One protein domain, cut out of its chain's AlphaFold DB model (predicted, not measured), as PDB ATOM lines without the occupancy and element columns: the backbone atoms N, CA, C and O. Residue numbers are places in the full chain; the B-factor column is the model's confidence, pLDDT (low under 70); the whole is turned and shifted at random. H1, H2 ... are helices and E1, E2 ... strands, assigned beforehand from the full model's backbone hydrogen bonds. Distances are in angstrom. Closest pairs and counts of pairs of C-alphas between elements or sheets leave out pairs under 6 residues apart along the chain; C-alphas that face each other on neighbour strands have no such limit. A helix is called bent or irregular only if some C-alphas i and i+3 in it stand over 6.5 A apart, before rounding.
ATOM      1  N   ARG A   5     -51.197 -32.253  47.985       69.31
ATOM      2  CA  ARG A   5     -49.879 -31.720  48.274       69.31
ATOM      3  C   ARG A   5     -48.889 -32.785  47.838       69.31
ATOM      4  O   ARG A   5     -48.962 -33.914  48.319       69.31
ATOM      5  N   ILE A   6     -48.022 -32.439  46.900       71.38
ATOM      6  CA  ILE A   6     -46.897 -33.295  46.542       71.38
ATOM      7  C   ILE A   6     -45.754 -32.884  47.444       71.38
ATOM      8  O   ILE A   6     -45.400 -31.709  47.462       71.38
ATOM      9  N   ASP A   7     -45.214 -33.850  48.176       71.12
ATOM     10  CA  ASP A   7     -43.940 -33.720  48.868       71.12
ATOM     11  C   ASP A   7     -42.998 -34.782  48.300       71.12
ATOM     12  O   ASP A   7     -43.050 -35.960  48.661       71.12
ATOM     13  N   GLN A   8     -42.218 -34.371  47.307       74.00
ATOM     14  CA  GLN A   8     -41.204 -35.192  46.669       74.00
ATOM     15  C   GLN A   8     -39.850 -34.527  46.936       74.00
ATOM     16  O   GLN A   8     -39.475 -33.573  46.243       74.00
ATOM     17  N   PRO A   9     -39.125 -34.985  47.975       61.66
ATOM     18  CA  PRO A   9     -37.971 -34.260  48.492       61.66
ATOM     19  C   PRO A   9     -36.797 -34.253  47.513       61.66
ATOM     20  O   PRO A   9     -35.984 -33.338  47.569       61.66
ATOM     21  N   GLN A  10     -36.710 -35.227  46.603       66.81
ATOM     22  CA  GLN A  10     -35.710 -35.256  45.539       66.81
ATOM     23  C   GLN A  10     -36.293 -35.871  44.269       66.81
ATOM     24  O   GLN A  10     -36.886 -36.950  44.304       66.81
ATOM     25  N   PHE A  11     -36.083 -35.184  43.153       74.31
ATOM     26  CA  PHE A  11     -36.321 -35.680  41.805       74.31
ATOM     27  C   PHE A  11     -34.980 -35.735  41.055       74.31
ATOM     28  O   PHE A  11     -34.093 -34.931  41.372       74.31
ATOM     29  N   PRO A  12     -34.787 -36.677  40.108       75.25
ATOM     30  CA  PRO A  12     -33.533 -36.810  39.377       75.25
ATOM     31  C   PRO A  12     -33.040 -35.482  38.805       75.25
ATOM     32  O   PRO A  12     -33.839 -34.660  38.349       75.25
ATOM     33  N   GLU A  13     -31.721 -35.290  38.817       84.69
ATOM     34  CA  GLU A  13     -31.113 -34.119  38.199       84.69
ATOM     35  C   GLU A  13     -31.527 -34.029  36.730       84.69
ATOM     36  O   GLU A  13     -31.394 -34.984  35.960       84.69
ATOM     37  N   TYR A  14     -32.014 -32.859  36.339       86.50
ATOM     38  CA  TYR A  14     -32.321 -32.548  34.957       86.50
ATOM     39  C   TYR A  14     -31.450 -31.373  34.558       86.50
ATOM     40  O   TYR A  14     -31.568 -30.283  35.113       86.50
ATOM     41  N   ASP A  15     -30.567 -31.603  33.587       88.81
ATOM     42  CA  ASP A  15     -29.764 -30.540  32.989       88.81
ATOM     43  C   ASP A  15     -28.843 -29.801  33.983       88.81
ATOM     44  O   ASP A  15     -28.678 -28.584  33.935       88.81
ATOM     45  N   GLY A  16     -28.259 -30.555  34.922       85.94
ATOM     46  CA  GLY A  16     -27.386 -30.022  35.973       85.94
ATOM     47  C   GLY A  16     -28.121 -29.271  37.088       85.94
ATOM     48  O   GLY A  16     -27.475 -28.637  37.921       85.94
ATOM     49  N   LEU A  17     -29.456 -29.325  37.111       86.06
ATOM     50  CA  LEU A  17     -30.291 -28.785  38.179       86.06
ATOM     51  C   LEU A  17     -30.928 -29.927  38.971       86.06
ATOM     52  O   LEU A  17     -31.458 -30.880  38.398       86.06
ATOM     53  N   SER A  18     -30.915 -29.803  40.293       89.25
ATOM     54  CA  SER A  18     -31.653 -30.678  41.203       89.25
ATOM     55  C   SER A  18     -33.034 -30.092  41.488       89.25
ATOM     56  O   SER A  18     -33.191 -28.871  41.542       89.25
ATOM     57  N   PHE A  19     -34.035 -30.952  41.674       88.88
ATOM     58  CA  PHE A  19     -35.422 -30.530  41.861       88.88
ATOM     59  C   PHE A  19     -36.030 -31.149  43.118       88.88
ATOM     60  O   PHE A  19     -35.845 -32.336  43.396       88.88
ATOM     61  N   SER A  20     -36.807 -30.346  43.835       87.56
ATOM     62  CA  SER A  20     -37.741 -30.783  44.870       87.56
ATOM     63  C   SER A  20     -39.132 -30.257  44.537       87.56
ATOM     64  O   SER A  20     -39.292 -29.139  44.045       87.56
ATOM     65  N   PHE A  21     -40.149 -31.054  44.838       86.12
ATOM     66  CA  PHE A  21     -41.543 -30.690  44.624       86.12
ATOM     67  C   PHE A  21     -42.233 -30.621  45.981       86.12
ATOM     68  O   PHE A  21     -42.474 -31.649  46.602       86.12
ATOM     69  N   ASN A  22     -42.540 -29.409  46.436       82.31
ATOM     70  CA  ASN A  22     -43.388 -29.161  47.601       82.31
ATOM     71  C   ASN A  22     -44.512 -28.239  47.144       82.31
ATOM     72  O   ASN A  22     -44.518 -27.047  47.453       82.31
ATOM     73  N   MET A  23     -45.400 -28.787  46.317       82.06
ATOM     74  CA  MET A  23     -46.360 -27.989  45.567       82.06
ATOM     75  C   MET A  23     -47.805 -28.382  45.817       82.06
ATOM     76  O   MET A  23     -48.145 -29.558  45.989       82.06
ATOM     77  N   ILE A  24     -48.660 -27.365  45.763       80.31
ATOM     78  CA  ILE A  24     -50.074 -27.546  45.457       80.31
ATOM     79  C   ILE A  24     -50.166 -27.750  43.951       80.31
ATOM     80  O   ILE A  24     -49.604 -26.974  43.174       80.31
ATOM     81  N   ASN A  25     -50.825 -28.831  43.549       83.44
ATOM     82  CA  ASN A  25     -50.907 -29.203  42.149       83.44
ATOM     83  C   ASN A  25     -52.335 -29.535  41.731       83.44
ATOM     84  O   ASN A  25     -53.144 -30.020  42.526       83.44
ATOM     85  N   HIS A  26     -52.570 -29.320  40.445       84.56
ATOM     86  CA  HIS A  26     -53.794 -29.659  39.735       84.56
ATOM     87  C   HIS A  26     -53.548 -30.747  38.691       84.56
ATOM     88  O   HIS A  26     -54.071 -30.687  37.584       84.56
ATOM     89  N   ILE A  27     -52.693 -31.723  39.003       85.25
ATOM     90  CA  ILE A  27     -52.378 -32.819  38.088       85.25
ATOM     91  C   ILE A  27     -53.509 -33.843  38.159       85.25
ATOM     92  O   ILE A  27     -53.930 -34.264  39.239       85.25
ATOM     93  N   THR A  28     -53.987 -34.286  36.999       79.75
ATOM     94  CA  THR A  28     -54.924 -35.421  36.939       79.75
ATOM     95  C   THR A  28     -54.299 -36.682  37.532       79.75
ATOM     96  O   THR A  28     -53.159 -37.020  37.224       79.75
ATOM     97  N   TYR A  29     -55.063 -37.436  38.329       78.06
ATOM     98  CA  TYR A  29     -54.582 -38.683  38.940       78.06
ATOM     99  C   TYR A  29     -53.995 -39.663  37.907       78.06
ATOM    100  O   TYR A  29     -52.959 -40.271  38.144       78.06
ATOM    101  N   GLU A  30     -54.616 -39.758  36.729       79.88
ATOM    102  CA  GLU A  30     -54.177 -40.631  35.631       79.88
ATOM    103  C   GLU A  30     -52.850 -40.207  34.989       79.88
ATOM    104  O   GLU A  30     -52.163 -41.034  34.394       79.88
ATOM    105  N   LYS A  31     -52.483 -38.926  35.099       79.81
ATOM    106  CA  LYS A  31     -51.240 -38.374  34.541       79.81
ATOM    107  C   LYS A  31     -50.196 -38.079  35.616       79.81
ATOM    108  O   LYS A  31     -49.148 -37.506  35.316       79.81
ATOM    109  N   TYR A  32     -50.474 -38.463  36.861       81.75
ATOM    110  CA  TYR A  32     -49.544 -38.341  37.967       81.75
ATOM    111  C   TYR A  32     -48.413 -39.367  37.811       81.75
ATOM    112  O   TYR A  32     -48.648 -40.574  37.853       81.75
ATOM    113  N   GLY A  33     -47.177 -38.898  37.635       82.81
ATOM    114  CA  GLY A  33     -46.009 -39.760  37.455       82.81
ATOM    115  C   GLY A  33     -44.801 -39.022  36.881       82.81
ATOM    116  O   GLY A  33     -44.836 -37.812  36.670       82.81
ATOM    117  N   ASP A  34     -43.723 -39.748  36.598       84.88
ATOM    118  CA  ASP A  34     -42.437 -39.155  36.199       84.88
ATOM    119  C   ASP A  34     -42.523 -38.271  34.948       84.88
ATOM    120  O   ASP A  34     -41.736 -37.339  34.800       84.88
ATOM    121  N   SER A  35     -43.490 -38.513  34.057       89.00
ATOM    122  CA  SER A  35     -43.675 -37.735  32.828       89.00
ATOM    123  C   SER A  35     -44.035 -36.272  33.089       89.00
ATOM    124  O   SER A  35     -43.439 -35.388  32.474       89.00
ATOM    125  N   VAL A  36     -44.966 -35.996  34.014       90.31
ATOM    126  CA  VAL A  36     -45.355 -34.612  34.336       90.31
ATOM    127  C   VAL A  36     -44.215 -33.884  35.035       90.31
ATOM    128  O   VAL A  36     -43.888 -32.762  34.660       90.31
ATOM    129  N   PHE A  37     -43.546 -34.538  35.986       91.31
ATOM    130  CA  PHE A  37     -42.410 -33.955  36.694       91.31
ATOM    131  C   PHE A  37     -41.237 -33.683  35.753       91.31
ATOM    132  O   PHE A  37     -40.659 -32.603  35.801       91.31
ATOM    133  N   THR A  38     -40.946 -34.601  34.828       92.44
ATOM    134  CA  THR A  38     -39.923 -34.401  33.793       92.44
ATOM    135  C   THR A  38     -40.266 -33.219  32.890       92.44
ATOM    136  O   THR A  38     -39.389 -32.413  32.580       92.44
ATOM    137  N   GLU A  39     -41.529 -33.066  32.482       93.56
ATOM    138  CA  GLU A  39     -41.933 -31.928  31.652       93.56
ATOM    139  C   GLU A  39     -41.895 -30.606  32.438       93.56
ATOM    140  O   GLU A  39     -41.500 -29.582  31.875       93.56
ATOM    141  N   ILE A  40     -42.206 -30.618  33.743       91.69
ATOM    142  CA  ILE A  40     -41.997 -29.463  34.629       91.69
ATOM    143  C   ILE A  40     -40.503 -29.130  34.696       91.69
ATOM    144  O   ILE A  40     -40.130 -28.002  34.382       91.69
ATOM    145  N   CYS A  41     -39.634 -30.097  35.008       91.44
ATOM    146  CA  CYS A  41     -38.182 -29.907  35.054       91.44
ATOM    147  C   CYS A  41     -37.640 -29.337  33.743       91.44
ATOM    148  O   CYS A  41     -36.872 -28.379  33.755       91.44
ATOM    149  N   LYS A  42     -38.086 -29.872  32.604       91.81
ATOM    150  CA  LYS A  42     -37.718 -29.400  31.267       91.81
ATOM    151  C   LYS A  42     -38.195 -27.981  30.997       91.81
ATOM    152  O   LYS A  42     -37.441 -27.205  30.417       91.81
ATOM    153  N   THR A  43     -39.416 -27.639  31.394       89.94
ATOM    154  CA  THR A  43     -39.949 -26.277  31.254       89.94
ATOM    155  C   THR A  43     -39.124 -25.309  32.092       89.94
ATOM    156  O   THR A  43     -38.628 -24.319  31.565       89.94
ATOM    157  N   VAL A  44     -38.871 -25.649  33.355       88.00
ATOM    158  CA  VAL A  44     -38.079 -24.828  34.274       88.00
ATOM    159  C   VAL A  44     -36.631 -24.671  33.797       88.00
ATOM    160  O   VAL A  44     -36.120 -23.555  33.753       88.00
ATOM    161  N   SER A  45     -35.965 -25.753  33.382       86.12
ATOM    162  CA  SER A  45     -34.605 -25.708  32.820       86.12
ATOM    163  C   SER A  45     -34.554 -24.859  31.544       86.12
ATOM    164  O   SER A  45     -33.640 -24.049  31.384       86.12
ATOM    165  N   LYS A  46     -35.556 -24.976  30.660       84.50
ATOM    166  CA  LYS A  46     -35.659 -24.132  29.461       84.50
ATOM    167  C   LYS A  46     -35.819 -22.668  29.804       84.50
ATOM    168  O   LYS A  46     -35.133 -21.870  29.175       84.50
ATOM    169  N   CYS A  47     -36.672 -22.342  30.780       75.62
ATOM    170  CA  CYS A  47     -36.724 -20.997  31.326       75.62
ATOM    171  C   CYS A  47     -35.287 -20.606  31.692       75.62
ATOM    172  O   CYS A  47     -34.724 -19.751  31.027       75.62
ATOM    173  N   TYR A  48     -34.607 -21.317  32.592       70.69
ATOM    174  CA  TYR A  48     -33.255 -20.936  33.032       70.69
ATOM    175  C   TYR A  48     -32.192 -20.768  31.950       70.69
ATOM    176  O   TYR A  48     -31.291 -19.952  32.128       70.69
ATOM    177  N   LYS A  49     -32.257 -21.545  30.870       68.50
ATOM    178  CA  LYS A  49     -31.295 -21.462  29.767       68.50
ATOM    179  C   LYS A  49     -31.590 -20.352  28.769       68.50
ATOM    180  O   LYS A  49     -30.673 -19.914  28.083       68.50
ATOM    181  N   SER A  50     -32.850 -19.954  28.635       59.19
ATOM    182  CA  SER A  50     -33.201 -18.740  27.905       59.19
ATOM    183  C   SER A  50     -32.871 -17.517  28.759       59.19
ATOM    184  O   SER A  50     -32.929 -17.602  29.984       59.19
ATOM    185  N   ASP A  51     -32.553 -16.381  28.139       55.84
ATOM    186  CA  ASP A  51     -32.561 -15.084  28.820       55.84
ATOM    187  C   ASP A  51     -33.992 -14.835  29.329       55.84
ATOM    188  O   ASP A  51     -34.824 -14.296  28.600       55.84
ATOM    189  N   ILE A  52     -34.337 -15.353  30.518       55.59
ATOM    190  CA  ILE A  52     -35.734 -15.348  30.956       55.59
ATOM    191  C   ILE A  52     -36.188 -13.900  31.110       55.59
ATOM    192  O   ILE A  52     -35.495 -13.129  31.788       55.59
ATOM    193  N   PRO A  53     -37.383 -13.579  30.592       59.25
ATOM    194  CA  PRO A  53     -38.082 -12.351  30.905       59.25
ATOM    195  C   PRO A  53     -38.108 -12.036  32.415       59.25
ATOM    196  O   PRO A  53     -38.364 -12.920  33.243       59.25
ATOM    197  N   ILE A  54     -37.840 -10.784  32.797       57.06
ATOM    198  CA  ILE A  54     -37.855 -10.305  34.197       57.06
ATOM    199  C   ILE A  54     -39.206 -10.525  34.877       57.06
ATOM    200  O   ILE A  54     -39.251 -10.743  36.079       57.06
ATOM    201  N   SER A  55     -40.298 -10.511  34.123       54.25
ATOM    202  CA  SER A  55     -41.665 -10.785  34.578       54.25
ATOM    203  C   SER A  55     -41.814 -12.151  35.231       54.25
ATOM    204  O   SER A  55     -42.721 -12.373  36.029       54.25
ATOM    205  N   THR A  56     -40.895 -13.069  34.941       62.25
ATOM    206  CA  THR A  56     -40.833 -14.340  35.643       62.25
ATOM    207  C   THR A  56     -40.096 -14.247  36.968       62.25
ATOM    208  O   THR A  56     -40.137 -15.228  37.679       62.25
ATOM    209  N   ARG A  57     -39.401 -13.156  37.313       69.12
ATOM    210  CA  ARG A  57     -38.626 -12.974  38.550       69.12
ATOM    211  C   ARG A  57     -39.458 -12.269  39.608       69.12
ATOM    212  O   ARG A  57     -39.839 -11.117  39.449       69.12
ATOM    213  N   LEU A  58     -39.685 -12.968  40.714       71.38
ATOM    214  CA  LEU A  58     -40.379 -12.459  41.887       71.38
ATOM    215  C   LEU A  58     -39.424 -12.374  43.084       71.38
ATOM    216  O   LEU A  58     -38.389 -13.045  43.125       71.38
ATOM    217  N   LEU A  59     -39.800 -11.572  44.077       71.44
ATOM    218  CA  LEU A  59     -39.065 -11.395  45.328       71.44
ATOM    219  C   LEU A  59     -38.763 -12.729  46.020       71.44
ATOM    220  O   LEU A  59     -39.632 -13.595  46.146       71.44
ATOM    221  N   GLY A  60     -37.536 -12.859  46.531       63.28
ATOM    222  CA  GLY A  60     -37.080 -14.037  47.278       63.28
ATOM    223  C   GLY A  60     -36.779 -15.257  46.401       63.28
ATOM    224  O   GLY A  60     -37.118 -16.376  46.790       63.28
ATOM    225  N   ASP A  61     -36.192 -15.033  45.223       71.88
ATOM    226  CA  ASP A  61     -35.813 -16.045  44.219       71.88
ATOM    227  C   ASP A  61     -36.977 -16.814  43.586       71.88
ATOM    228  O   ASP A  61     -36.771 -17.809  42.879       71.88
ATOM    229  N   TYR A  62     -38.208 -16.364  43.824       77.75
ATOM    230  CA  TYR A  62     -39.383 -16.961  43.216       77.75
ATOM    231  C   TYR A  62     -39.403 -16.656  41.725       77.75
ATOM    232  O   TYR A  62     -38.890 -15.639  41.243       77.75
ATOM    233  N   ARG A  63     -40.011 -17.578  40.991       83.38
ATOM    234  CA  ARG A  63     -40.281 -17.453  39.581       83.38
ATOM    235  C   ARG A  63     -41.709 -17.838  39.264       83.38
ATOM    236  O   ARG A  63     -42.210 -18.807  39.830       83.38
ATOM    237  N   ILE A  64     -42.337 -17.099  38.356       84.06
ATOM    238  CA  ILE A  64     -43.665 -17.408  37.827       84.06
ATOM    239  C   ILE A  64     -43.580 -17.636  36.324       84.06
ATOM    240  O   ILE A  64     -42.998 -16.848  35.584       84.06
ATOM    241  N   TYR A  65     -44.152 -18.743  35.875       86.19
ATOM    242  CA  TYR A  65     -44.270 -19.078  34.468       86.19
ATOM    243  C   TYR A  65     -45.751 -19.288  34.142       86.19
ATOM    244  O   TYR A  65     -46.331 -20.284  34.589       86.19
ATOM    245  N   PRO A  66     -46.387 -18.365  33.397       85.31
ATOM    246  CA  PRO A  66     -47.711 -18.604  32.842       85.31
ATOM    247  C   PRO A  66     -47.659 -19.841  31.948       85.31
ATOM    248  O   PRO A  66     -46.704 -20.004  31.195       85.31
ATOM    249  N   ILE A  67     -48.669 -20.705  32.021       87.88
ATOM    250  CA  ILE A  67     -48.781 -21.922  31.212       87.88
ATOM    251  C   ILE A  67     -49.797 -21.653  30.090       87.88
ATOM    252  O   ILE A  67     -51.003 -21.686  30.345       87.88
ATOM    253  N   PRO A  68     -49.348 -21.388  28.847       86.31
ATOM    254  CA  PRO A  68     -50.243 -21.197  27.712       86.31
ATOM    255  C   PRO A  68     -51.099 -22.432  27.411       86.31
ATOM    256  O   PRO A  68     -50.663 -23.562  27.620       86.31
ATOM    257  N   LEU A  69     -52.267 -22.220  26.796       86.31
ATOM    258  CA  LEU A  69     -53.172 -23.299  26.362       86.31
ATOM    259  C   LEU A  69     -52.507 -24.310  25.410       86.31
ATOM    260  O   LEU A  69     -52.899 -25.469  25.362       86.31
ATOM    261  N   ASN A  70     -51.513 -23.874  24.634       89.50
ATOM    262  CA  ASN A  70     -50.771 -24.715  23.690       89.50
ATOM    263  C   ASN A  70     -49.486 -25.319  24.283       89.50
ATOM    264  O   ASN A  70     -48.692 -25.907  23.546       89.50
ATOM    265  N   HIS A  71     -49.240 -25.145  25.583       91.69
ATOM    266  CA  HIS A  71     -48.060 -25.679  26.248       91.69
ATOM    267  C   HIS A  71     -48.286 -27.135  26.683       91.69
ATOM    268  O   HIS A  71     -49.348 -27.475  27.190       91.69
ATOM    269  N   THR A  72     -47.267 -27.990  26.572       92.62
ATOM    270  CA  THR A  72     -47.337 -29.419  26.953       92.62
ATOM    271  C   THR A  72     -47.793 -29.628  28.399       92.62
ATOM    272  O   THR A  72     -48.593 -30.512  28.682       92.62
ATOM    273  N   LEU A  73     -47.335 -28.773  29.319       92.12
ATOM    274  CA  LEU A  73     -47.794 -28.762  30.714       92.12
ATOM    275  C   LEU A  73     -49.316 -28.626  30.873       92.12
ATOM    276  O   LEU A  73     -49.872 -29.208  31.800       92.12
ATOM    277  N   TYR A  74     -49.995 -27.903  29.983       92.25
ATOM    278  CA  TYR A  74     -51.439 -27.695  30.079       92.25
ATOM    279  C   TYR A  74     -52.221 -29.015  29.980       92.25
ATOM    280  O   TYR A  74     -53.254 -29.197  30.626       92.25
ATOM    281  N   GLU A  75     -51.688 -29.990  29.241       92.38
ATOM    282  CA  GLU A  75     -52.301 -31.309  29.103       92.38
ATOM    283  C   GLU A  75     -52.303 -32.099  30.418       92.38
ATOM    284  O   GLU A  75     -53.136 -32.986  30.586       92.38
ATOM    285  N   TYR A  76     -51.403 -31.803  31.357       91.94
ATOM    286  CA  TYR A  76     -51.316 -32.514  32.637       91.94
ATOM    287  C   TYR A  76     -52.321 -32.019  33.682       91.94
ATOM    288  O   TYR A  76     -52.579 -32.728  34.660       91.94
ATOM    289  N   LEU A  77     -52.899 -30.839  33.457       89.94
ATOM    290  CA  LEU A  77     -53.882 -30.225  34.338       89.94
ATOM    291  C   LEU A  77     -55.202 -31.000  34.350       89.94
ATOM    292  O   LEU A  77     -55.613 -31.582  33.344       89.94
ATOM    293  N   ASP A  78     -55.881 -30.983  35.493       89.44
ATOM    294  CA  ASP A  78     -57.245 -31.475  35.618       89.44
ATOM    295  C   ASP A  78     -58.253 -30.633  34.825       89.44
ATOM    296  O   ASP A  78     -58.015 -29.475  34.482       89.44
ATOM    297  N   THR A  79     -59.387 -31.248  34.486       88.44
ATOM    298  CA  THR A  79     -60.411 -30.640  33.627       88.44
ATOM    299  C   THR A  79     -60.955 -29.326  34.187       88.44
ATOM    300  O   THR A  79     -61.398 -28.474  33.421       88.44
ATOM    301  N   GLU A  80     -60.950 -29.150  35.510       84.75
ATOM    302  CA  GLU A  80     -61.382 -27.896  36.129       84.75
ATOM    303  C   GLU A  80     -60.289 -26.833  35.998       84.75
ATOM    304  O   GLU A  80     -60.571 -25.717  35.569       84.75
ATOM    305  N   ALA A  81     -59.035 -27.199  36.258       86.50
ATOM    306  CA  ALA A  81     -57.875 -26.327  36.117       86.50
ATOM    307  C   ALA A  81     -57.663 -25.806  34.690       86.50
ATOM    308  O   ALA A  81     -57.252 -24.661  34.498       86.50
ATOM    309  N   GLN A  82     -58.000 -26.602  33.678       88.31
ATOM    310  CA  GLN A  82     -57.921 -26.188  32.277       88.31
ATOM    311  C   GLN A  82     -58.844 -25.001  31.936       88.31
ATOM    312  O   GLN A  82     -58.590 -24.285  30.968       88.31
ATOM    313  N   LYS A  83     -59.880 -24.719  32.730       84.94
ATOM    314  CA  LYS A  83     -60.820 -23.614  32.463       84.94
ATOM    315  C   LYS A  83     -60.307 -22.241  32.911       84.94
ATOM    316  O   LYS A  83     -60.983 -21.243  32.678       84.94
ATOM    317  N   SER A  84     -59.138 -22.185  33.542       81.12
ATOM    318  CA  SER A  84     -58.603 -20.980  34.180       81.12
ATOM    319  C   SER A  84     -57.187 -20.655  33.688       81.12
ATOM    320  O   SER A  84     -56.523 -21.505  33.089       81.12
ATOM    321  N   PRO A  85     -56.680 -19.434  33.931       79.81
ATOM    322  CA  PRO A  85     -55.260 -19.136  33.789       79.81
ATOM    323  C   PRO A  85     -54.426 -20.038  34.704       79.81
ATOM    324  O   PRO A  85     -54.764 -20.232  35.870       79.81
ATOM    325  N   ASN A  86     -53.345 -20.603  34.167       86.69
ATOM    326  CA  ASN A  86     -52.519 -21.590  34.854       86.69
ATOM    327  C   ASN A  86     -51.090 -21.095  35.004       86.69
ATOM    328  O   ASN A  86     -50.542 -20.484  34.086       86.69
ATOM    329  N   PHE A  87     -50.476 -21.412  36.138       87.31
ATOM    330  CA  PHE A  87     -49.136 -20.954  36.463       87.31
ATOM    331  C   PHE A  87     -48.295 -22.089  37.029       87.31
ATOM    332  O   PHE A  87     -48.779 -22.995  37.713       87.31
ATOM    333  N   LEU A  88     -47.005 -22.005  36.748       89.56
ATOM    334  CA  LEU A  88     -45.962 -22.776  37.393       89.56
ATOM    335  C   LEU A  88     -45.143 -21.809  38.249       89.56
ATOM    336  O   LEU A  88     -44.625 -20.820  37.730       89.56
ATOM    337  N   ILE A  89     -45.031 -22.092  39.547       87.25
ATOM    338  CA  ILE A  89     -44.235 -21.283  40.477       87.25
ATOM    339  C   ILE A  89     -43.130 -22.139  41.060       87.25
ATOM    340  O   ILE A  89     -43.356 -23.267  41.507       87.25
ATOM    341  N   PHE A  90     -41.922 -21.597  41.040       87.00
ATOM    342  CA  PHE A  90     -40.733 -22.275  41.526       87.00
ATOM    343  C   PHE A  90     -39.753 -21.281  42.128       87.00
ATOM    344  O   PHE A  90     -39.740 -20.113  41.770       87.00
ATOM    345  N   MET A  91     -38.927 -21.737  43.054       83.25
ATOM    346  CA  MET A  91     -37.815 -20.982  43.613       83.25
ATOM    347  C   MET A  91     -36.505 -21.616  43.186       83.25
ATOM    348  O   MET A  91     -36.437 -22.835  43.021       83.25
ATOM    349  N   ARG A  92     -35.444 -20.816  43.109       79.12
ATOM    350  CA  ARG A  92     -34.088 -21.333  42.919       79.12
ATOM    351  C   ARG A  92     -33.155 -20.896  44.022       79.12
ATOM    352  O   ARG A  92     -33.151 -19.743  44.416       79.12
ATOM    353  N   ARG A  93     -32.304 -21.822  44.447       76.88
ATOM    354  CA  ARG A  93     -31.111 -21.541  45.241       76.88
ATOM    355  C   ARG A  93     -29.958 -22.321  44.630       76.88
ATOM    356  O   ARG A  93     -29.986 -23.547  44.612       76.88
ATOM    357  N   ASP A  94     -28.986 -21.613  44.068       79.06
ATOM    358  CA  ASP A  94     -27.831 -22.195  43.375       79.06
ATOM    359  C   ASP A  94     -28.218 -23.147  42.227       79.06
ATOM    360  O   ASP A  94     -28.730 -22.706  41.198       79.06
ATOM    361  N   TYR A  95     -27.978 -24.449  42.380       81.62
ATOM    362  CA  TYR A  95     -28.329 -25.499  41.412       81.62
ATOM    363  C   TYR A  95     -29.580 -26.281  41.829       81.62
ATOM    364  O   TYR A  95     -29.868 -27.341  41.276       81.62
ATOM    365  N   HIS A  96     -30.309 -25.789  42.830       84.38
ATOM    366  CA  HIS A  96     -31.492 -26.432  43.367       84.38
ATOM    367  C   HIS A  96     -32.757 -25.633  43.063       84.38
ATOM    368  O   HIS A  96     -32.817 -24.427  43.311       84.38
ATOM    369  N   ILE A  97     -33.773 -26.322  42.550       85.81
ATOM    370  CA  ILE A  97     -35.086 -25.782  42.219       85.81
ATOM    371  C   ILE A  97     -36.133 -26.389  43.146       85.81
ATOM    372  O   ILE A  97     -36.299 -27.605  43.198       85.81
ATOM    373  N   LEU A  98     -36.904 -25.533  43.807       87.12
ATOM    374  CA  LEU A  98     -38.083 -25.929  44.563       87.12
ATOM    375  C   LEU A  98     -39.338 -25.516  43.798       87.12
ATOM    376  O   LEU A  98     -39.641 -24.330  43.717       87.12
ATOM    377  N   VAL A  99     -40.090 -26.473  43.266       88.00
ATOM    378  CA  VAL A  99     -41.394 -26.197  42.649       88.00
ATOM    379  C   VAL A  99     -42.457 -26.143  43.743       88.00
ATOM    380  O   VAL A  99     -42.570 -27.071  44.549       88.00
ATOM    381  N   THR A 100     -43.225 -25.054  43.774       85.62
ATOM    382  CA  THR A 100     -44.193 -24.748  44.840       85.62
ATOM    383  C   THR A 100     -45.635 -24.652  44.350       85.62
ATOM    384  O   THR A 100     -46.559 -24.778  45.157       85.62
ATOM    385  N   TRP A 101     -45.858 -24.488  43.043       88.31
ATOM    386  CA  TRP A 101     -47.208 -24.419  42.481       88.31
ATOM    387  C   TRP A 101     -47.288 -24.951  41.055       88.31
ATOM    388  O   TRP A 101     -46.418 -24.643  40.241       88.31
ATOM    389  N   PHE A 102     -48.367 -25.672  40.741       90.50
ATOM    390  CA  PHE A 102     -48.706 -26.073  39.377       90.50
ATOM    391  C   PHE A 102     -50.226 -26.094  39.146       90.50
ATOM    392  O   PHE A 102     -50.918 -27.002  39.618       90.50
ATOM    393  N   GLY A 103     -50.739 -25.115  38.397       88.38
ATOM    394  CA  GLY A 103     -52.159 -25.007  38.040       88.38
ATOM    395  C   GLY A 103     -52.746 -23.610  38.265       88.38
ATOM    396  O   GLY A 103     -51.981 -22.645  38.378       88.38
ATOM    397  N   PRO A 104     -54.081 -23.467  38.322       84.19
ATOM    398  CA  PRO A 104     -54.731 -22.191  38.580       84.19
ATOM    399  C   PRO A 104     -54.579 -21.786  40.038       84.19
ATOM    400  O   PRO A 104     -54.278 -22.601  40.903       84.19
ATOM    401  N   PHE A 105     -54.850 -20.522  40.315       75.44
ATOM    402  CA  PHE A 105     -54.927 -19.965  41.655       75.44
ATOM    403  C   PHE A 105     -56.329 -20.207  42.244       75.44
ATOM    404  O   PHE A 105     -57.312 -19.720  41.700       75.44
ATOM    405  N   VAL A 106     -56.445 -21.011  43.312       66.44
ATOM    406  CA  VAL A 106     -57.749 -21.519  43.823       66.44
ATOM    407  C   VAL A 106     -57.963 -21.382  45.339       66.44
ATOM    408  O   VAL A 106     -58.971 -21.867  45.857       66.44
ATOM    409  N   ASP A 107     -57.024 -20.782  46.078       62.69
ATOM    410  CA  ASP A 107     -57.167 -20.537  47.523       62.69
ATOM    411  C   ASP A 107     -56.437 -19.260  47.955       62.69
ATOM    412  O   ASP A 107     -55.203 -19.227  47.999       62.69
ATOM    413  N   ALA A 108     -57.212 -18.230  48.313       54.78
ATOM    414  CA  ALA A 108     -56.730 -16.929  48.773       54.78
ATOM    415  C   ALA A 108     -55.732 -17.030  49.945       54.78
ATOM    416  O   ALA A 108     -54.783 -16.249  50.011       54.78
ATOM    417  N   ASN A 109     -55.869 -18.033  50.824       57.53
ATOM    418  CA  ASN A 109     -54.978 -18.196  51.981       57.53
ATOM    419  C   ASN A 109     -53.556 -18.619  51.585       57.53
ATOM    420  O   ASN A 109     -52.592 -18.267  52.263       57.53
ATOM    421  N   HIS A 110     -53.415 -19.374  50.493       55.12
ATOM    422  CA  HIS A 110     -52.115 -19.801  49.962       55.12
ATOM    423  C   HIS A 110     -51.554 -18.800  48.948       55.12
ATOM    424  O   HIS A 110     -50.342 -18.714  48.749       55.12
ATOM    425  N   LEU A 111     -52.447 -18.020  48.343       62.44
ATOM    426  CA  LEU A 111     -52.143 -16.964  47.394       62.44
ATOM    427  C   LEU A 111     -51.609 -15.699  48.039       62.44
ATOM    428  O   LEU A 111     -50.729 -15.103  47.437       62.44
ATOM    429  N   GLY A 112     -52.072 -15.318  49.236       67.31
ATOM    430  CA  GLY A 112     -51.722 -14.031  49.852       67.31
ATOM    431  C   GLY A 112     -50.224 -13.729  49.779       67.31
ATOM    432  O   GLY A 112     -49.818 -12.765  49.149       67.31
ATOM    433  N   SER A 113     -49.376 -14.650  50.250       70.94
ATOM    434  CA  SER A 113     -47.918 -14.438  50.224       70.94
ATOM    435  C   SER A 113     -47.283 -14.394  48.824       70.94
ATOM    436  O   SER A 113     -46.200 -13.837  48.667       70.94
ATOM    437  N   ILE A 114     -47.907 -15.010  47.815       71.25
ATOM    438  CA  ILE A 114     -47.428 -15.014  46.424       71.25
ATOM    439  C   ILE A 114     -47.908 -13.754  45.705       71.25
ATOM    440  O   ILE A 114     -47.116 -13.133  45.006       71.25
ATOM    441  N   VAL A 115     -49.169 -13.372  45.909       73.81
ATOM    442  CA  VAL A 115     -49.764 -12.130  45.407       73.81
ATOM    443  C   VAL A 115     -49.011 -10.944  45.985       73.81
ATOM    444  O   VAL A 115     -48.519 -10.131  45.217       73.81
ATOM    445  N   ASP A 116     -48.787 -10.905  47.300       78.81
ATOM    446  CA  ASP A 116     -48.018  -9.843  47.955       78.81
ATOM    447  C   ASP A 116     -46.619  -9.710  47.341       78.81
ATOM    448  O   ASP A 116     -46.169  -8.607  47.031       78.81
ATOM    449  N   LYS A 117     -45.931 -10.835  47.103       79.25
ATOM    450  CA  LYS A 117     -44.612 -10.840  46.450       79.25
ATOM    451  C   LYS A 117     -44.679 -10.388  44.999       79.25
ATOM    452  O   LYS A 117     -43.788  -9.664  44.573       79.25
ATOM    453  N   LEU A 118     -45.686 -10.819  44.242       78.81
ATOM    454  CA  LEU A 118     -45.870 -10.433  42.847       78.81
ATOM    455  C   LEU A 118     -46.163  -8.940  42.730       78.81
ATOM    456  O   LEU A 118     -45.459  -8.242  42.005       78.81
ATOM    457  N   THR A 119     -47.154  -8.454  43.472       82.62
ATOM    458  CA  THR A 119     -47.535  -7.044  43.537       82.62
ATOM    459  C   THR A 119     -46.341  -6.200  43.950       82.62
ATOM    460  O   THR A 119     -46.013  -5.221  43.282       82.62
ATOM    461  N   ARG A 120     -45.597  -6.626  44.975       87.50
ATOM    462  CA  ARG A 120     -44.415  -5.895  45.421       87.50
ATOM    463  C   ARG A 120     -43.273  -5.925  44.404       87.50
ATOM    464  O   ARG A 120     -42.668  -4.889  44.149       87.50
ATOM    465  N   SER A 121     -42.988  -7.068  43.777       84.06
ATOM    466  CA  SER A 121     -42.025  -7.153  42.666       84.06
ATOM    467  C   SER A 121     -42.397  -6.213  41.529       84.06
ATOM    468  O   SER A 121     -41.537  -5.523  40.992       84.06
ATOM    469  N   HIS A 122     -43.679  -6.161  41.186       84.12
ATOM    470  CA  HIS A 122     -44.210  -5.309  40.141       84.12
ATOM    471  C   HIS A 122     -44.058  -3.814  40.460       84.12
ATOM    472  O   HIS A 122     -43.599  -3.057  39.607       84.12
ATOM    473  N   GLU A 123     -44.347  -3.393  41.693       88.88
ATOM    474  CA  GLU A 123     -44.089  -2.022  42.153       88.88
ATOM    475  C   GLU A 123     -42.606  -1.646  42.046       88.88
ATOM    476  O   GLU A 123     -42.270  -0.581  41.531       88.88
ATOM    477  N   ILE A 124     -41.710  -2.531  42.490       89.19
ATOM    478  CA  ILE A 124     -40.262  -2.297  42.424       89.19
ATOM    479  C   ILE A 124     -39.800  -2.196  40.966       89.19
ATOM    480  O   ILE A 124     -38.999  -1.329  40.626       89.19
ATOM    481  N   MET A 125     -40.326  -3.053  40.090       84.94
ATOM    482  CA  MET A 125     -40.038  -3.013  38.657       84.94
ATOM    483  C   MET A 125     -40.477  -1.697  38.013       84.94
ATOM    484  O   MET A 125     -39.727  -1.142  37.211       84.94
ATOM    485  N   LYS A 126     -41.649  -1.173  38.393       87.81
ATOM    486  CA  LYS A 126     -42.115   0.154  37.969       87.81
ATOM    487  C   LYS A 126     -41.175   1.255  38.453       87.81
ATOM    488  O   LYS A 126     -40.752   2.071  37.643       87.81
ATOM    489  N   GLU A 127     -40.752   1.215  39.716       90.69
ATOM    490  CA  GLU A 127     -39.801   2.191  40.264       90.69
ATOM    491  C   GLU A 127     -38.437   2.156  39.541       90.69
ATOM    492  O   GLU A 127     -37.856   3.200  39.223       90.69
ATOM    493  N   ILE A 128     -37.934   0.956  39.222       87.50
ATOM    494  CA  ILE A 128     -36.721   0.779  38.412       87.50
ATOM    495  C   ILE A 128     -36.921   1.393  37.024       87.50
ATOM    496  O   ILE A 128     -36.071   2.159  36.568       87.50
ATOM    497  N   ALA A 129     -38.027   1.074  36.347       84.81
ATOM    498  CA  ALA A 129     -38.300   1.583  35.008       84.81
ATOM    499  C   ALA A 129     -38.418   3.107  34.988       84.81
ATOM    500  O   ALA A 129     -37.769   3.735  34.159       84.81
ATOM    501  N   GLU A 130     -39.144   3.707  35.930       85.50
ATOM    502  CA  GLU A 130     -39.235   5.163  36.084       85.50
ATOM    503  C   GLU A 130     -37.846   5.796  36.248       85.50
ATOM    504  O   GLU A 130     -37.508   6.750  35.546       85.50
ATOM    505  N   THR A 131     -36.996   5.212  37.098       84.12
ATOM    506  CA  THR A 131     -35.622   5.688  37.325       84.12
ATOM    507  C   THR A 131     -34.773   5.627  36.047       84.12
ATOM    508  O   THR A 131     -34.023   6.559  35.741       84.12
ATOM    509  N   VAL A 132     -34.891   4.543  35.273       78.50
ATOM    510  CA  VAL A 132     -34.118   4.337  34.036       78.50
ATOM    511  C   VAL A 132     -34.683   5.146  32.856       78.50
ATOM    512  O   VAL A 132     -33.920   5.586  32.001       78.50
ATOM    513  N   MET A 133     -35.997   5.383  32.797       74.25
ATOM    514  CA  MET A 133     -36.662   6.132  31.720       74.25
ATOM    515  C   MET A 133     -36.483   7.642  31.845       74.25
ATOM    516  O   MET A 133     -36.084   8.287  30.877       74.25
ATOM    517  N   VAL A 134     -36.718   8.206  33.039       65.25
ATOM    518  CA  VAL A 134     -36.553   9.651  33.304       65.25
ATOM    519  C   VAL A 134     -35.133  10.108  32.965       65.25
ATOM    520  O   VAL A 134     -34.909  11.233  32.527       65.25
ATOM    521  N   THR A 135     -34.158   9.215  33.118       58.03
ATOM    522  CA  THR A 135     -32.754   9.499  32.830       58.03
ATOM    523  C   THR A 135     -32.368   9.335  31.354       58.03
ATOM    524  O   THR A 135     -31.280   9.773  30.994       58.03
ATOM    525  N   GLN A 136     -33.221   8.780  30.480       58.97
ATOM    526  CA  GLN A 136     -32.945   8.655  29.037       58.97
ATOM    527  C   GLN A 136     -33.568   9.767  28.179       58.97
ATOM    528  O   GLN A 136     -32.929  10.203  27.219       58.97
ATOM    529  N   ASP A 137     -34.756  10.270  28.526       57.22
ATOM    530  CA  ASP A 137     -35.451  11.306  27.734       57.22
ATOM    531  C   ASP A 137     -34.766  12.690  27.785       57.22
ATOM    532  O   ASP A 137     -34.945  13.523  26.896       57.22
ATOM    533  N   PHE A 357     -30.536  -4.357  31.566       64.69
ATOM    534  CA  PHE A 357     -31.695  -4.289  30.675       64.69
ATOM    535  C   PHE A 357     -31.820  -2.964  29.913       64.69
ATOM    536  O   PHE A 357     -31.498  -1.887  30.414       64.69
ATOM    537  N   THR A 358     -32.377  -3.049  28.700       63.84
ATOM    538  CA  THR A 358     -32.841  -1.869  27.959       63.84
ATOM    539  C   THR A 358     -34.230  -1.444  28.444       63.84
ATOM    540  O   THR A 358     -35.013  -2.284  28.886       63.84
ATOM    541  N   VAL A 359     -34.573  -0.159  28.307       62.72
ATOM    542  CA  VAL A 359     -35.902   0.382  28.666       62.72
ATOM    543  C   VAL A 359     -37.047  -0.397  28.010       62.72
ATOM    544  O   VAL A 359     -38.004  -0.767  28.682       62.72
ATOM    545  N   ARG A 360     -36.901  -0.745  26.724       62.25
ATOM    546  CA  ARG A 360     -37.891  -1.548  25.987       62.25
ATOM    547  C   ARG A 360     -38.111  -2.934  26.587       62.25
ATOM    548  O   ARG A 360     -39.217  -3.458  26.504       62.25
ATOM    549  N   ASN A 361     -37.072  -3.527  27.178       73.06
ATOM    550  CA  ASN A 361     -37.225  -4.796  27.877       73.06
ATOM    551  C   ASN A 361     -38.057  -4.566  29.143       73.06
ATOM    552  O   ASN A 361     -39.065  -5.231  29.307       73.06
ATOM    553  N   LEU A 362     -37.727  -3.571  29.973       73.00
ATOM    554  CA  LEU A 362     -38.462  -3.288  31.216       73.00
ATOM    555  C   LEU A 362     -39.966  -3.027  30.997       73.00
ATOM    556  O   LEU A 362     -40.780  -3.581  31.730       73.00
ATOM    557  N   GLU A 363     -40.349  -2.257  29.975       76.06
ATOM    558  CA  GLU A 363     -41.766  -1.997  29.644       76.06
ATOM    559  C   GLU A 363     -42.550  -3.267  29.323       76.06
ATOM    560  O   GLU A 363     -43.676  -3.455  29.789       76.06
ATOM    561  N   HIS A 364     -41.957  -4.146  28.511       75.44
ATOM    562  CA  HIS A 364     -42.587  -5.404  28.138       75.44
ATOM    563  C   HIS A 364     -42.826  -6.289  29.366       75.44
ATOM    564  O   HIS A 364     -43.892  -6.884  29.503       75.44
ATOM    565  N   GLU A 365     -41.856  -6.328  30.279       73.94
ATOM    566  CA  GLU A 365     -41.922  -7.125  31.505       73.94
ATOM    567  C   GLU A 365     -42.953  -6.588  32.491       73.94
ATOM    568  O   GLU A 365     -43.718  -7.363  33.064       73.94
ATOM    569  N   ILE A 366     -43.011  -5.263  32.657       79.31
ATOM    570  CA  ILE A 366     -44.026  -4.609  33.488       79.31
ATOM    571  C   ILE A 366     -45.417  -4.941  32.967       79.31
ATOM    572  O   ILE A 366     -46.273  -5.313  33.757       79.31
ATOM    573  N   LYS A 367     -45.628  -4.915  31.647       77.81
ATOM    574  CA  LYS A 367     -46.925  -5.266  31.067       77.81
ATOM    575  C   LYS A 367     -47.347  -6.705  31.385       77.81
ATOM    576  O   LYS A 367     -48.508  -6.945  31.696       77.81
ATOM    577  N   ILE A 368     -46.421  -7.665  31.325       70.56
ATOM    578  CA  ILE A 368     -46.718  -9.059  31.698       70.56
ATOM    579  C   ILE A 368     -47.109  -9.144  33.183       70.56
ATOM    580  O   ILE A 368     -48.023  -9.892  33.535       70.56
ATOM    581  N   LEU A 369     -46.437  -8.381  34.051       74.75
ATOM    582  CA  LEU A 369     -46.769  -8.310  35.475       74.75
ATOM    583  C   LEU A 369     -48.113  -7.612  35.729       74.75
ATOM    584  O   LEU A 369     -48.873  -8.102  36.557       74.75
ATOM    585  N   ASP A 370     -48.435  -6.533  35.008       77.25
ATOM    586  CA  ASP A 370     -49.745  -5.868  35.045       77.25
ATOM    587  C   ASP A 370     -50.863  -6.869  34.708       77.25
ATOM    588  O   ASP A 370     -51.837  -6.981  35.453       77.25
ATOM    589  N   ASP A 371     -50.699  -7.644  33.630       72.62
ATOM    590  CA  ASP A 371     -51.667  -8.667  33.222       72.62
ATOM    591  C   ASP A 371     -51.814  -9.753  34.309       72.62
ATOM    592  O   ASP A 371     -52.927 -10.158  34.650       72.62
ATOM    593  N   ALA A 372     -50.701 -10.208  34.899       69.44
ATOM    594  CA  ALA A 372     -50.708 -11.226  35.950       69.44
ATOM    595  C   ALA A 372     -51.368 -10.738  37.253       69.44
ATOM    596  O   ALA A 372     -52.172 -11.466  37.838       69.44
ATOM    597  N   VAL A 373     -51.053  -9.515  37.694       76.44
ATOM    598  CA  VAL A 373     -51.664  -8.884  38.873       76.44
ATOM    599  C   VAL A 373     -53.153  -8.647  38.630       76.44
ATOM    600  O   VAL A 373     -53.960  -9.022  39.471       76.44
ATOM    601  N   SER A 374     -53.545  -8.149  37.453       77.06
ATOM    602  CA  SER A 374     -54.958  -7.935  37.118       77.06
ATOM    603  C   SER A 374     -55.773  -9.232  37.134       77.06
ATOM    604  O   SER A 374     -56.908  -9.236  37.616       77.06
ATOM    605  N   ILE A 375     -55.207 -10.338  36.637       71.56
ATOM    606  CA  ILE A 375     -55.840 -11.660  36.731       71.56
ATOM    607  C   ILE A 375     -56.015 -12.053  38.201       71.56
ATOM    608  O   ILE A 375     -57.092 -12.500  38.589       71.56
ATOM    609  N   LEU A 376     -54.985 -11.877  39.024       69.88
ATOM    610  CA  LEU A 376     -55.021 -12.238  40.440       69.88
ATOM    611  C   LEU A 376     -56.019 -11.415  41.251       69.88
ATOM    612  O   LEU A 376     -56.765 -12.001  42.034       69.88
ATOM    613  N   ASP A 377     -56.085 -10.107  41.016       71.19
ATOM    614  CA  ASP A 377     -57.060  -9.220  41.651       71.19
ATOM    615  C   ASP A 377     -58.490  -9.635  41.281       71.19
ATOM    616  O   ASP A 377     -59.344  -9.766  42.155       71.19
ATOM    617  N   SER A 378     -58.741  -9.961  40.004       70.75
ATOM    618  CA  SER A 378     -60.066 -10.422  39.560       70.75
ATOM    619  C   SER A 378     -60.498 -11.732  40.229       70.75
ATOM    620  O   SER A 378     -61.660 -11.887  40.602       70.75
ATOM    621  N   ILE A 379     -59.553 -12.653  40.438       65.44
ATOM    622  CA  ILE A 379     -59.799 -13.912  41.146       65.44
ATOM    623  C   ILE A 379     -60.077 -13.623  42.624       65.44
ATOM    624  O   ILE A 379     -61.008 -14.182  43.197       65.44
ATOM    625  N   TYR A 380     -59.289 -12.751  43.255       64.12
ATOM    626  CA  TYR A 380     -59.474 -12.401  44.659       64.12
ATOM    627  C   TYR A 380     -60.860 -11.792  44.916       64.12
ATOM    628  O   TYR A 380     -61.551 -12.224  45.841       64.12
ATOM    629  N   ASP A 381     -61.308 -10.874  44.057       66.88
ATOM    630  CA  ASP A 381     -62.631 -10.250  44.156       66.88
ATOM    631  C   ASP A 381     -63.777 -11.264  43.989       66.88
ATOM    632  O   ASP A 381     -64.752 -11.222  44.743       66.88
ATOM    633  N   GLU A 382     -63.658 -12.221  43.061       62.91
ATOM    634  CA  GLU A 382     -64.648 -13.296  42.900       62.91
ATOM    635  C   GLU A 382     -64.750 -14.194  44.142       62.91
ATOM    636  O   GLU A 382     -65.848 -14.620  44.499       62.91
ATOM    637  N   PHE A 383     -63.632 -14.465  44.823       56.53
ATOM    638  CA  PHE A 383     -63.603 -15.330  46.007       56.53
ATOM    639  C   PHE A 383     -64.001 -14.626  47.308       56.53
ATOM    640  O   PHE A 383     -64.518 -15.286  48.203       56.53
ATOM    641  N   VAL A 384     -63.767 -13.318  47.443       53.06
ATOM    642  CA  VAL A 384     -64.172 -12.546  48.636       53.06
ATOM    643  C   VAL A 384     -65.677 -12.239  48.637       53.06
ATOM    644  O   VAL A 384     -66.259 -12.012  49.698       53.06
ATOM    645  N   LEU A 385     -66.320 -12.241  47.466       46.78
ATOM    646  CA  LEU A 385     -67.759 -11.998  47.309       46.78
ATOM    647  C   LEU A 385     -68.636 -13.265  47.398       46.78
ATOM    648  O   LEU A 385     -69.865 -13.134  47.398       46.78
ATOM    649  N   MET A 386     -68.038 -14.460  47.480       44.72
ATOM    650  CA  MET A 386     -68.721 -15.743  47.739       44.72
ATOM    651  C   MET A 386     -68.608 -16.145  49.207       44.72
ATOM    652  O   MET A 386     -69.611 -16.687  49.731       44.72
TER     653      MET A 386
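Overview. This is residues 5 to 137 and 357 to 386 of the 386 residues of an uncharacterized protein of Paramuricea clavata (UniProt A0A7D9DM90). A twisted sheet of five strands curls round helix H1, while two long helices, H3 and H4, lie side by side beyond edge strand E3 and only graze the sheet. Short helix H2 packs on H1. The printed part has 163 residues, with named elements in the order E1, E2, H1, E3, H2, E4, E5, H3, H4; the mixed sheet runs E1, E2, E5, E4, E3. The class is mixed, helices and strands; the whole is compact, with a radius of gyration of the C-alphas of 16.4 A and spans of 55 by 45 by 27 A.

Along the chain. E1, residues 5 to 14, begins with C-alpha 5 at (-49.879, -31.720, 48.274) and bends by 67 degrees at residue 9. E2 is residues 17 to 25, H1 34 to 49 (21.9 A), E3 62 to 67, H2 72 to 76, E4 86 to 93 (23.8 A) and E5 96 to 103. H3, residues 108 to 137, is 41.1 A long, with a kink of 27 degrees near residue 115; it is only just irregular, C-alphas 110 and 113 being 6.8 A apart. H4, residues 359 to 384, is 36.9 A long and ends with C-alpha 384 at (-64.172, -12.546, 48.636).

Arrangement. Hairpin E1 and E2 is antiparallel (N 8 to O 21, 2.8 A); E2 and E5 are parallel (N 97 to O 18, 2.8 A). Hairpin E4 and E5 is antiparallel (N 91 to O 98, 2.8 A), as are E4 and E3 (N 63 to O 90, 2.7 A). H1 on one face gives two layers, helix and sheet. E2, H1, E3 form a split strand-helix-strand unit, two same-way strands with E5 and E4 between them, its crossover left-handed. H1, with residues 36 to 40 alone, touches H2, closest at the C-alphas of Val 36 and Tyr 76, 6.5 A. H3 and H4 touch, closest at the C-alphas of His 122 and Leu 369, 6.1 A, at a shallow tilt of 28 degrees, opposite ways. H1 is apart from both. Every O i to N i+4 pair is within hydrogen-bond range in H1 and H4, 22 of 26 in H3, and 0 of 1 in H2, where 2 of 2 O i to N i+3 pairs are.

Size, cuts and confidence. The C-alphas farthest apart, Glu 30 and Asp 137, are 55.8 A apart. Residues 138 to 356 are not printed; C-alphas 137 and 357 are 16.3 A apart across the cut. The link from H1 to E3 is long. Mean pLDDT of the printed part is 77.8; 38 residues are under 70, among them 49 to 57 and 379 to 386.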